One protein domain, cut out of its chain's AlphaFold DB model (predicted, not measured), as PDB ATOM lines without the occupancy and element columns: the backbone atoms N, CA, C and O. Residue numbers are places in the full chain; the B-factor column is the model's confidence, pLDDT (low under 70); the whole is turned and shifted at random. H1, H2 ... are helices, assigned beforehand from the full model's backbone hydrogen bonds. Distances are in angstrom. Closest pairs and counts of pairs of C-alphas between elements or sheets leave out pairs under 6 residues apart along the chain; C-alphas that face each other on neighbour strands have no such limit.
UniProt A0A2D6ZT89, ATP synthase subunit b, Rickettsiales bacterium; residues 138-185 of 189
ATOM      1  N   ASN A 138     -10.624  60.294 -33.051       95.06
ATOM      2  CA  ASN A 138      -9.422  59.590 -33.493       95.06
ATOM      3  C   ASN A 138      -8.702  58.926 -32.314       95.06
ATOM      4  O   ASN A 138      -8.289  57.773 -32.420       95.06
ATOM      5  N   LEU A 139      -8.585  59.620 -31.178       95.69
ATOM      6  CA  LEU A 139      -7.972  59.082 -29.964       95.69
ATOM      7  C   LEU A 139      -8.759  57.878 -29.428       95.69
ATOM      8  O   LEU A 139      -8.158  56.860 -29.096       95.69
ATOM      9  N   ILE A 140     -10.093  57.971 -29.392       94.19
ATOM     10  CA  ILE A 140     -10.978  56.875 -28.974       94.19
ATOM     11  C   ILE A 140     -10.833  55.681 -29.921       94.19
ATOM     12  O   ILE A 140     -10.615  54.569 -29.454       94.19
ATOM     13  N   SER A 141     -10.869  55.901 -31.239       95.12
ATOM     14  CA  SER A 141     -10.697  54.823 -32.221       95.12
ATOM     15  C   SER A 141      -9.324  54.152 -32.108       95.12
ATOM     16  O   SER A 141      -9.226  52.927 -32.149       95.12
ATOM     17  N   ASN A 142      -8.258  54.928 -31.899       95.50
ATOM     18  CA  ASN A 142      -6.924  54.381 -31.658       95.50
ATOM     19  C   ASN A 142      -6.878  53.553 -30.370       95.50
ATOM     20  O   ASN A 142      -6.327  52.458 -30.384       95.50
ATOM     21  N   LEU A 143      -7.490  54.027 -29.281       94.94
ATOM     22  CA  LEU A 143      -7.593  53.266 -28.033       94.94
ATOM     23  C   LEU A 143      -8.387  51.969 -28.206       94.94
ATOM     24  O   LEU A 143      -7.991  50.943 -27.659       94.94
ATOM     25  N   GLU A 144      -9.478  51.982 -28.969       93.75
ATOM     26  CA  GLU A 144     -10.253  50.778 -29.282       93.75
ATOM     27  C   GLU A 144      -9.437  49.780 -30.110       93.75
ATOM     28  O   GLU A 144      -9.414  48.592 -29.785       93.75
ATOM     29  N   ASN A 145      -8.708  50.258 -31.121       94.06
ATOM     30  CA  ASN A 145      -7.820  49.433 -31.938       94.06
ATOM     31  C   ASN A 145      -6.673  48.835 -31.114       94.06
ATOM     32  O   ASN A 145      -6.392  47.644 -31.229       94.06
ATOM     33  N   GLU A 146      -6.019  49.628 -30.261       91.62
ATOM     34  CA  GLU A 146      -4.966  49.143 -29.362       91.62
ATOM     35  C   GLU A 146      -5.521  48.149 -28.337       91.62
ATOM     36  O   GLU A 146      -4.941  47.084 -28.134       91.62
ATOM     37  N   LYS A 147      -6.699  48.416 -27.759       93.12
ATOM     38  CA  LYS A 147      -7.393  47.463 -26.884       93.12
ATOM     39  C   LYS A 147      -7.685  46.150 -27.613       93.12
ATOM     40  O   LYS A 147      -7.466  45.088 -27.037       93.12
ATOM     41  N   ALA A 148      -8.151  46.203 -28.860       91.88
ATOM     42  CA  ALA A 148      -8.405  45.016 -29.671       91.88
ATOM     43  C   ALA A 148      -7.112  44.244 -29.982       91.88
ATOM     44  O   ALA A 148      -7.096  43.023 -29.855       91.88
ATOM     45  N   LYS A 149      -6.008  44.933 -30.310       91.44
ATOM     46  CA  LYS A 149      -4.682  44.307 -30.483       91.44
ATOM     47  C   LYS A 149      -4.208  43.618 -29.204       91.44
ATOM     48  O   LYS A 149      -3.770  42.475 -29.265       91.44
ATOM     49  N   ILE A 150      -4.328  44.281 -28.051       89.94
ATOM     50  CA  ILE A 150      -3.983  43.695 -26.749       89.94
ATOM     51  C   ILE A 150      -4.844  42.462 -26.479       89.94
ATOM     52  O   ILE A 150      -4.315  41.443 -26.049       89.94
ATOM     53  N   MET A 151      -6.148  42.532 -26.759       87.88
ATOM     54  CA  MET A 151      -7.068  41.414 -26.547       87.88
ATOM     55  C   MET A 151      -6.747  40.222 -27.455       87.88
ATOM     56  O   MET A 151      -6.758  39.087 -26.993       87.88
ATOM     57  N   ASN A 152      -6.404  40.467 -28.722       89.31
ATOM     58  CA  ASN A 152      -6.009  39.413 -29.660       89.31
ATOM     59  C   ASN A 152      -4.680  38.752 -29.267       89.31
ATOM     60  O   ASN A 152      -4.512  37.550 -29.454       89.31
ATOM     61  N   ASN A 153      -3.760  39.521 -28.683       89.31
ATOM     62  CA  ASN A 153      -2.441  39.041 -28.270       89.31
ATOM     63  C   ASN A 153      -2.389  38.642 -26.783       89.31
ATOM     64  O   ASN A 153      -1.314  38.348 -26.261       89.31
ATOM     65  N   ILE A 154      -3.526  38.614 -26.075       88.31
ATOM     66  CA  ILE A 154      -3.561  38.398 -24.620       88.31
ATOM     67  C   ILE A 154      -3.011  37.027 -24.223       88.31
ATOM     68  O   ILE A 154      -2.363  36.891 -23.185       88.31
ATOM     69  N   GLU A 155      -3.218  36.020 -25.073       83.25
ATOM     70  CA  GLU A 155      -2.680  34.673 -24.884       83.25
ATOM     71  C   GLU A 155      -1.151  34.652 -25.014       83.25
ATOM     72  O   GLU A 155      -0.478  33.992 -24.223       83.25
ATOM     73  N   GLU A 156      -0.600  35.400 -25.973       84.94
ATOM     74  CA  GLU A 156       0.843  35.496 -26.212       84.94
ATOM     75  C   GLU A 156       1.540  36.238 -25.068       84.94
ATOM     76  O   GLU A 156       2.515  35.730 -24.510       84.94
ATOM     77  N   TYR A 157       0.980  37.371 -24.628       84.88
ATOM     78  CA  TYR A 157       1.485  38.094 -23.459       84.88
ATOM     79  C   TYR A 157       1.390  37.259 -22.178       84.88
ATOM     80  O   TYR A 157       2.321  37.252 -21.374       84.88
ATOM     81  N   SER A 158       0.300  36.510 -21.985       85.81
ATOM     82  CA  SER A 158       0.133  35.635 -20.814       85.81
ATOM     83  C   SER A 158       1.139  34.485 -20.813       85.81
ATOM     84  O   SER A 158       1.698  34.153 -19.766       85.81
ATOM     85  N   TYR A 159       1.412  33.899 -21.979       84.62
ATOM     86  CA  TYR A 159       2.456  32.895 -22.163       84.62
ATOM     87  C   TYR A 159       3.851  33.464 -21.866       84.62
ATOM     88  O   TYR A 159       4.642  32.832 -21.161       84.62
ATOM     89  N   GLU A 160       4.155  34.668 -22.354       84.12
ATOM     90  CA  GLU A 160       5.437  35.332 -22.113       84.12
ATOM     91  C   GLU A 160       5.643  35.637 -20.620       84.12
ATOM     92  O   GLU A 160       6.668  35.256 -20.051       84.12
ATOM     93  N   ILE A 161       4.641  36.225 -19.954       85.69
ATOM     94  CA  ILE A 161       4.662  36.496 -18.508       85.69
ATOM     95  C   ILE A 161       4.821  35.197 -17.713       85.69
ATOM     96  O   ILE A 161       5.650  35.132 -16.802       85.69
ATOM     97  N   SER A 162       4.077  34.146 -18.071       84.88
ATOM     98  CA  SER A 162       4.154  32.843 -17.397       84.88
ATOM     99  C   SER A 162       5.546  32.228 -17.522       84.88
ATOM    100  O   SER A 162       6.093  31.748 -16.533       84.88
ATOM    101  N   ASN A 163       6.170  32.306 -18.701       82.38
ATOM    102  CA  ASN A 163       7.544  31.848 -18.902       82.38
ATOM    103  C   ASN A 163       8.560  32.678 -18.110       82.38
ATOM    104  O   ASN A 163       9.492  32.113 -17.539       82.38
ATOM    105  N   ILE A 164       8.411  34.006 -18.056       85.56
ATOM    106  CA  ILE A 164       9.282  34.867 -17.240       85.56
ATOM    107  C   ILE A 164       9.164  34.482 -15.764       85.56
ATOM    108  O   ILE A 164      10.181  34.318 -15.088       85.56
ATOM    109  N   MET A 165       7.940  34.299 -15.267       81.88
ATOM    110  CA  MET A 165       7.679  33.903 -13.885       81.88
ATOM    111  C   MET A 165       8.248  32.512 -13.582       81.88
ATOM    112  O   MET A 165       8.947  32.345 -12.584       81.88
ATOM    113  N   PHE A 166       8.033  31.546 -14.477       80.19
ATOM    114  CA  PHE A 166       8.572  30.189 -14.387       80.19
ATOM    115  C   PHE A 166      10.105  30.188 -14.325       80.19
ATOM    116  O   PHE A 166      10.688  29.632 -13.396       80.19
ATOM    117  N   ASN A 167      10.763  30.899 -15.246       79.62
ATOM    118  CA  ASN A 167      12.221  31.017 -15.279       79.62
ATOM    119  C   ASN A 167      12.778  31.694 -14.014       79.62
ATOM    120  O   ASN A 167      13.854  31.329 -13.547       79.62
ATOM    121  N   LYS A 168      12.064  32.681 -13.451       82.44
ATOM    122  CA  LYS A 168      12.501  33.413 -12.252       82.44
ATOM    123  C   LYS A 168      12.302  32.617 -10.958       82.44
ATOM    124  O   LYS A 168      13.093  32.786 -10.038       82.44
ATOM    125  N   LEU A 169      11.276  31.766 -10.883       80.50
ATOM    126  CA  LEU A 169      10.998  30.920  -9.715       80.50
ATOM    127  C   LEU A 169      11.856  29.653  -9.677       80.50
ATOM    128  O   LEU A 169      12.282  29.242  -8.603       80.50
ATOM    129  N   LEU A 170      12.110  29.036 -10.832       75.50
ATOM    130  CA  LEU A 170      12.818  27.754 -10.914       75.50
ATOM    131  C   LEU A 170      14.300  27.902 -11.268       75.50
ATOM    132  O   LEU A 170      15.030  26.919 -11.242       75.50
ATOM    133  N   ASN A 171      14.755  29.120 -11.589       68.00
ATOM    134  CA  ASN A 171      16.131  29.441 -11.980       68.00
ATOM    135  C   ASN A 171      16.673  28.581 -13.151       68.00
ATOM    136  O   ASN A 171      17.880  28.534 -13.389       68.00
ATOM    137  N   GLU A 172      15.779  27.935 -13.910       61.59
ATOM    138  CA  GLU A 172      16.067  27.080 -15.063       61.59
ATOM    139  C   GLU A 172      15.404  27.641 -16.329       61.59
ATOM    140  O   GLU A 172      14.214  27.945 -16.348       61.59
ATOM    141  N   LYS A 173      16.175  27.758 -17.420       57.69
ATOM    142  CA  LYS A 173      15.710  28.273 -18.719       57.69
ATOM    143  C   LYS A 173      15.035  27.172 -19.546       57.69
ATOM    144  O   LYS A 173      15.620  26.704 -20.524       57.69
ATOM    145  N   LYS A 174      13.819  26.746 -19.198       58.16
ATOM    146  CA  LYS A 174      13.054  25.796 -20.032       58.16
ATOM    147  C   LYS A 174      11.833  26.486 -20.648       58.16
ATOM    148  O   LYS A 174      10.882  26.810 -19.952       58.16
ATOM    149  N   LYS A 175      11.876  26.725 -21.967       56.25
ATOM    150  CA  LYS A 175      10.756  27.283 -22.749       56.25
ATOM    151  C   LYS A 175       9.712  26.193 -23.009       56.25
ATOM    152  O   LYS A 175       9.985  25.269 -23.770       56.25
ATOM    153  N   ILE A 176       8.530  26.310 -22.411       60.59
ATOM    154  CA  ILE A 176       7.335  25.539 -22.803       60.59
ATOM    155  C   ILE A 176       6.899  26.036 -24.190       60.59
ATOM    156  O   ILE A 176       7.038  27.223 -24.443       60.59
ATOM    157  N   SER A 177       6.424  25.201 -25.115       62.78
ATOM    158  CA  SER A 177       5.985  25.645 -26.460       62.78
ATOM    159  C   SER A 177       4.648  26.416 -26.414       62.78
ATOM    160  O   SER A 177       3.796  26.111 -25.581       62.78
ATOM    161  N   LEU A 178       4.426  27.387 -27.317       57.84
ATOM    162  CA  LEU A 178       3.170  28.165 -27.407       57.84
ATOM    163  C   LEU A 178       1.933  27.258 -27.595       57.84
ATOM    164  O   LEU A 178       0.877  27.510 -27.014       57.84
ATOM    165  N   ASP A 179       2.076  26.160 -28.341       60.66
ATOM    166  CA  ASP A 179       1.005  25.173 -28.558       60.66
ATOM    167  C   ASP A 179       0.717  24.311 -27.319       60.66
ATOM    168  O   ASP A 179      -0.389  23.797 -27.142       60.66
ATOM    169  N   GLU A 180       1.707  24.152 -26.446       62.59
ATOM    170  CA  GLU A 180       1.594  23.391 -25.204       62.59
ATOM    171  C   GLU A 180       0.911  24.232 -24.117       62.59
ATOM    172  O   GLU A 180       0.013  23.742 -23.434       62.59
ATOM    173  N   PHE A 181       1.218  25.534 -24.048       62.47
ATOM    174  CA  PHE A 181       0.490  26.495 -23.212       62.47
ATOM    175  C   PHE A 181      -0.983  26.611 -23.624       62.47
ATOM    176  O   PHE A 181      -1.864  26.513 -22.773       62.47
ATOM    177  N   LYS A 182      -1.272  26.698 -24.932       62.16
ATOM    178  CA  LYS A 182      -2.651  26.682 -25.452       62.16
ATOM    179  C   LYS A 182      -3.414  25.403 -25.100       62.16
ATOM    180  O   LYS A 182      -4.621  25.462 -24.888       62.16
ATOM    181  N   LYS A 183      -2.747  24.245 -25.023       66.38
ATOM    182  CA  LYS A 183      -3.361  22.979 -24.574       66.38
ATOM    183  C   LYS A 183      -3.653  22.947 -23.071       66.38
ATOM    184  O   LYS A 183      -4.612  22.290 -22.674       66.38
ATOM    185  N   LEU A 184      -2.845  23.623 -22.254       63.53
ATOM    186  CA  LEU A 184      -3.029  23.701 -20.803       63.53
ATOM    187  C   LEU A 184      -4.183  24.635 -20.419       63.53
ATOM    188  O   LEU A 184      -4.960  24.299 -19.534       63.53
ATOM    189  N   THR A 185      -4.347  25.762 -21.116       65.12
ATOM    190  CA  THR A 185      -5.406  26.746 -20.823       65.12
ATOM    191  C   THR A 185      -6.768  26.387 -21.424       65.12
ATOM    192  O   THR A 185      -7.792  26.721 -20.840       65.12
TER     193      THR A 185
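AT A GLANCE: This is residues 138 to 185 of the 189 residues of the protein "ATP synthase subunit b" of Rickettsiales bacterium (UniProt A0A2D6ZT89). Two long helices, H1 and H2, meet end to end at a wide corner, and the chain then folds back through residues 171 to 177 to set short H3 crosswise near that corner. H1 sticks out as an arm. The printed part has 48 residues, with three named helices in the order H1, H2, H3 and no named strand: all helix. It is only just extended, close to loose, with a radius of gyration of the C-alphas of 14.5 A and spans of 45 by 22 by 12 A.

HOW THE PARTS SIT: Start at H1, residues 138 to 152; residues 138 to 154 stand free. H1 and H2, residues 154 to 170, meet only through their link. H3, residues 178 to 185, is apart from H1. H2 and H3 only just touch, with 3 pairs of C-alphas within 8 A, H2 with residues 156 to 159 alone; the closest C-alphas, of Tyr 159 and Phe 181, are 6.8 A apart. Their lines are about perpendicular, at 89 degrees. In H1, H2 and H3 every O i to N i+4 pair is within hydrogen-bond range.

IN THESE COORDINATES: Find C-alpha 138 at (-9.422, 59.590, -33.493); H1 runs 20.8 A from there to C-alpha 152. H2 runs 23.9 A to C-alpha 170 at (12.818, 27.754, -10.914). H3 covers 10.9 A and ends at C-alpha 185, (-5.406, 26.746, -20.823).

THE WHOLE: The C-alphas farthest apart, of Asn 138 and Glu 172, are 45.2 A apart. The printed part has no cut; the link from H1 to H2 is tight, that from H2 to H3 short. Residues 171 to 185 are under pLDDT 70 in this model.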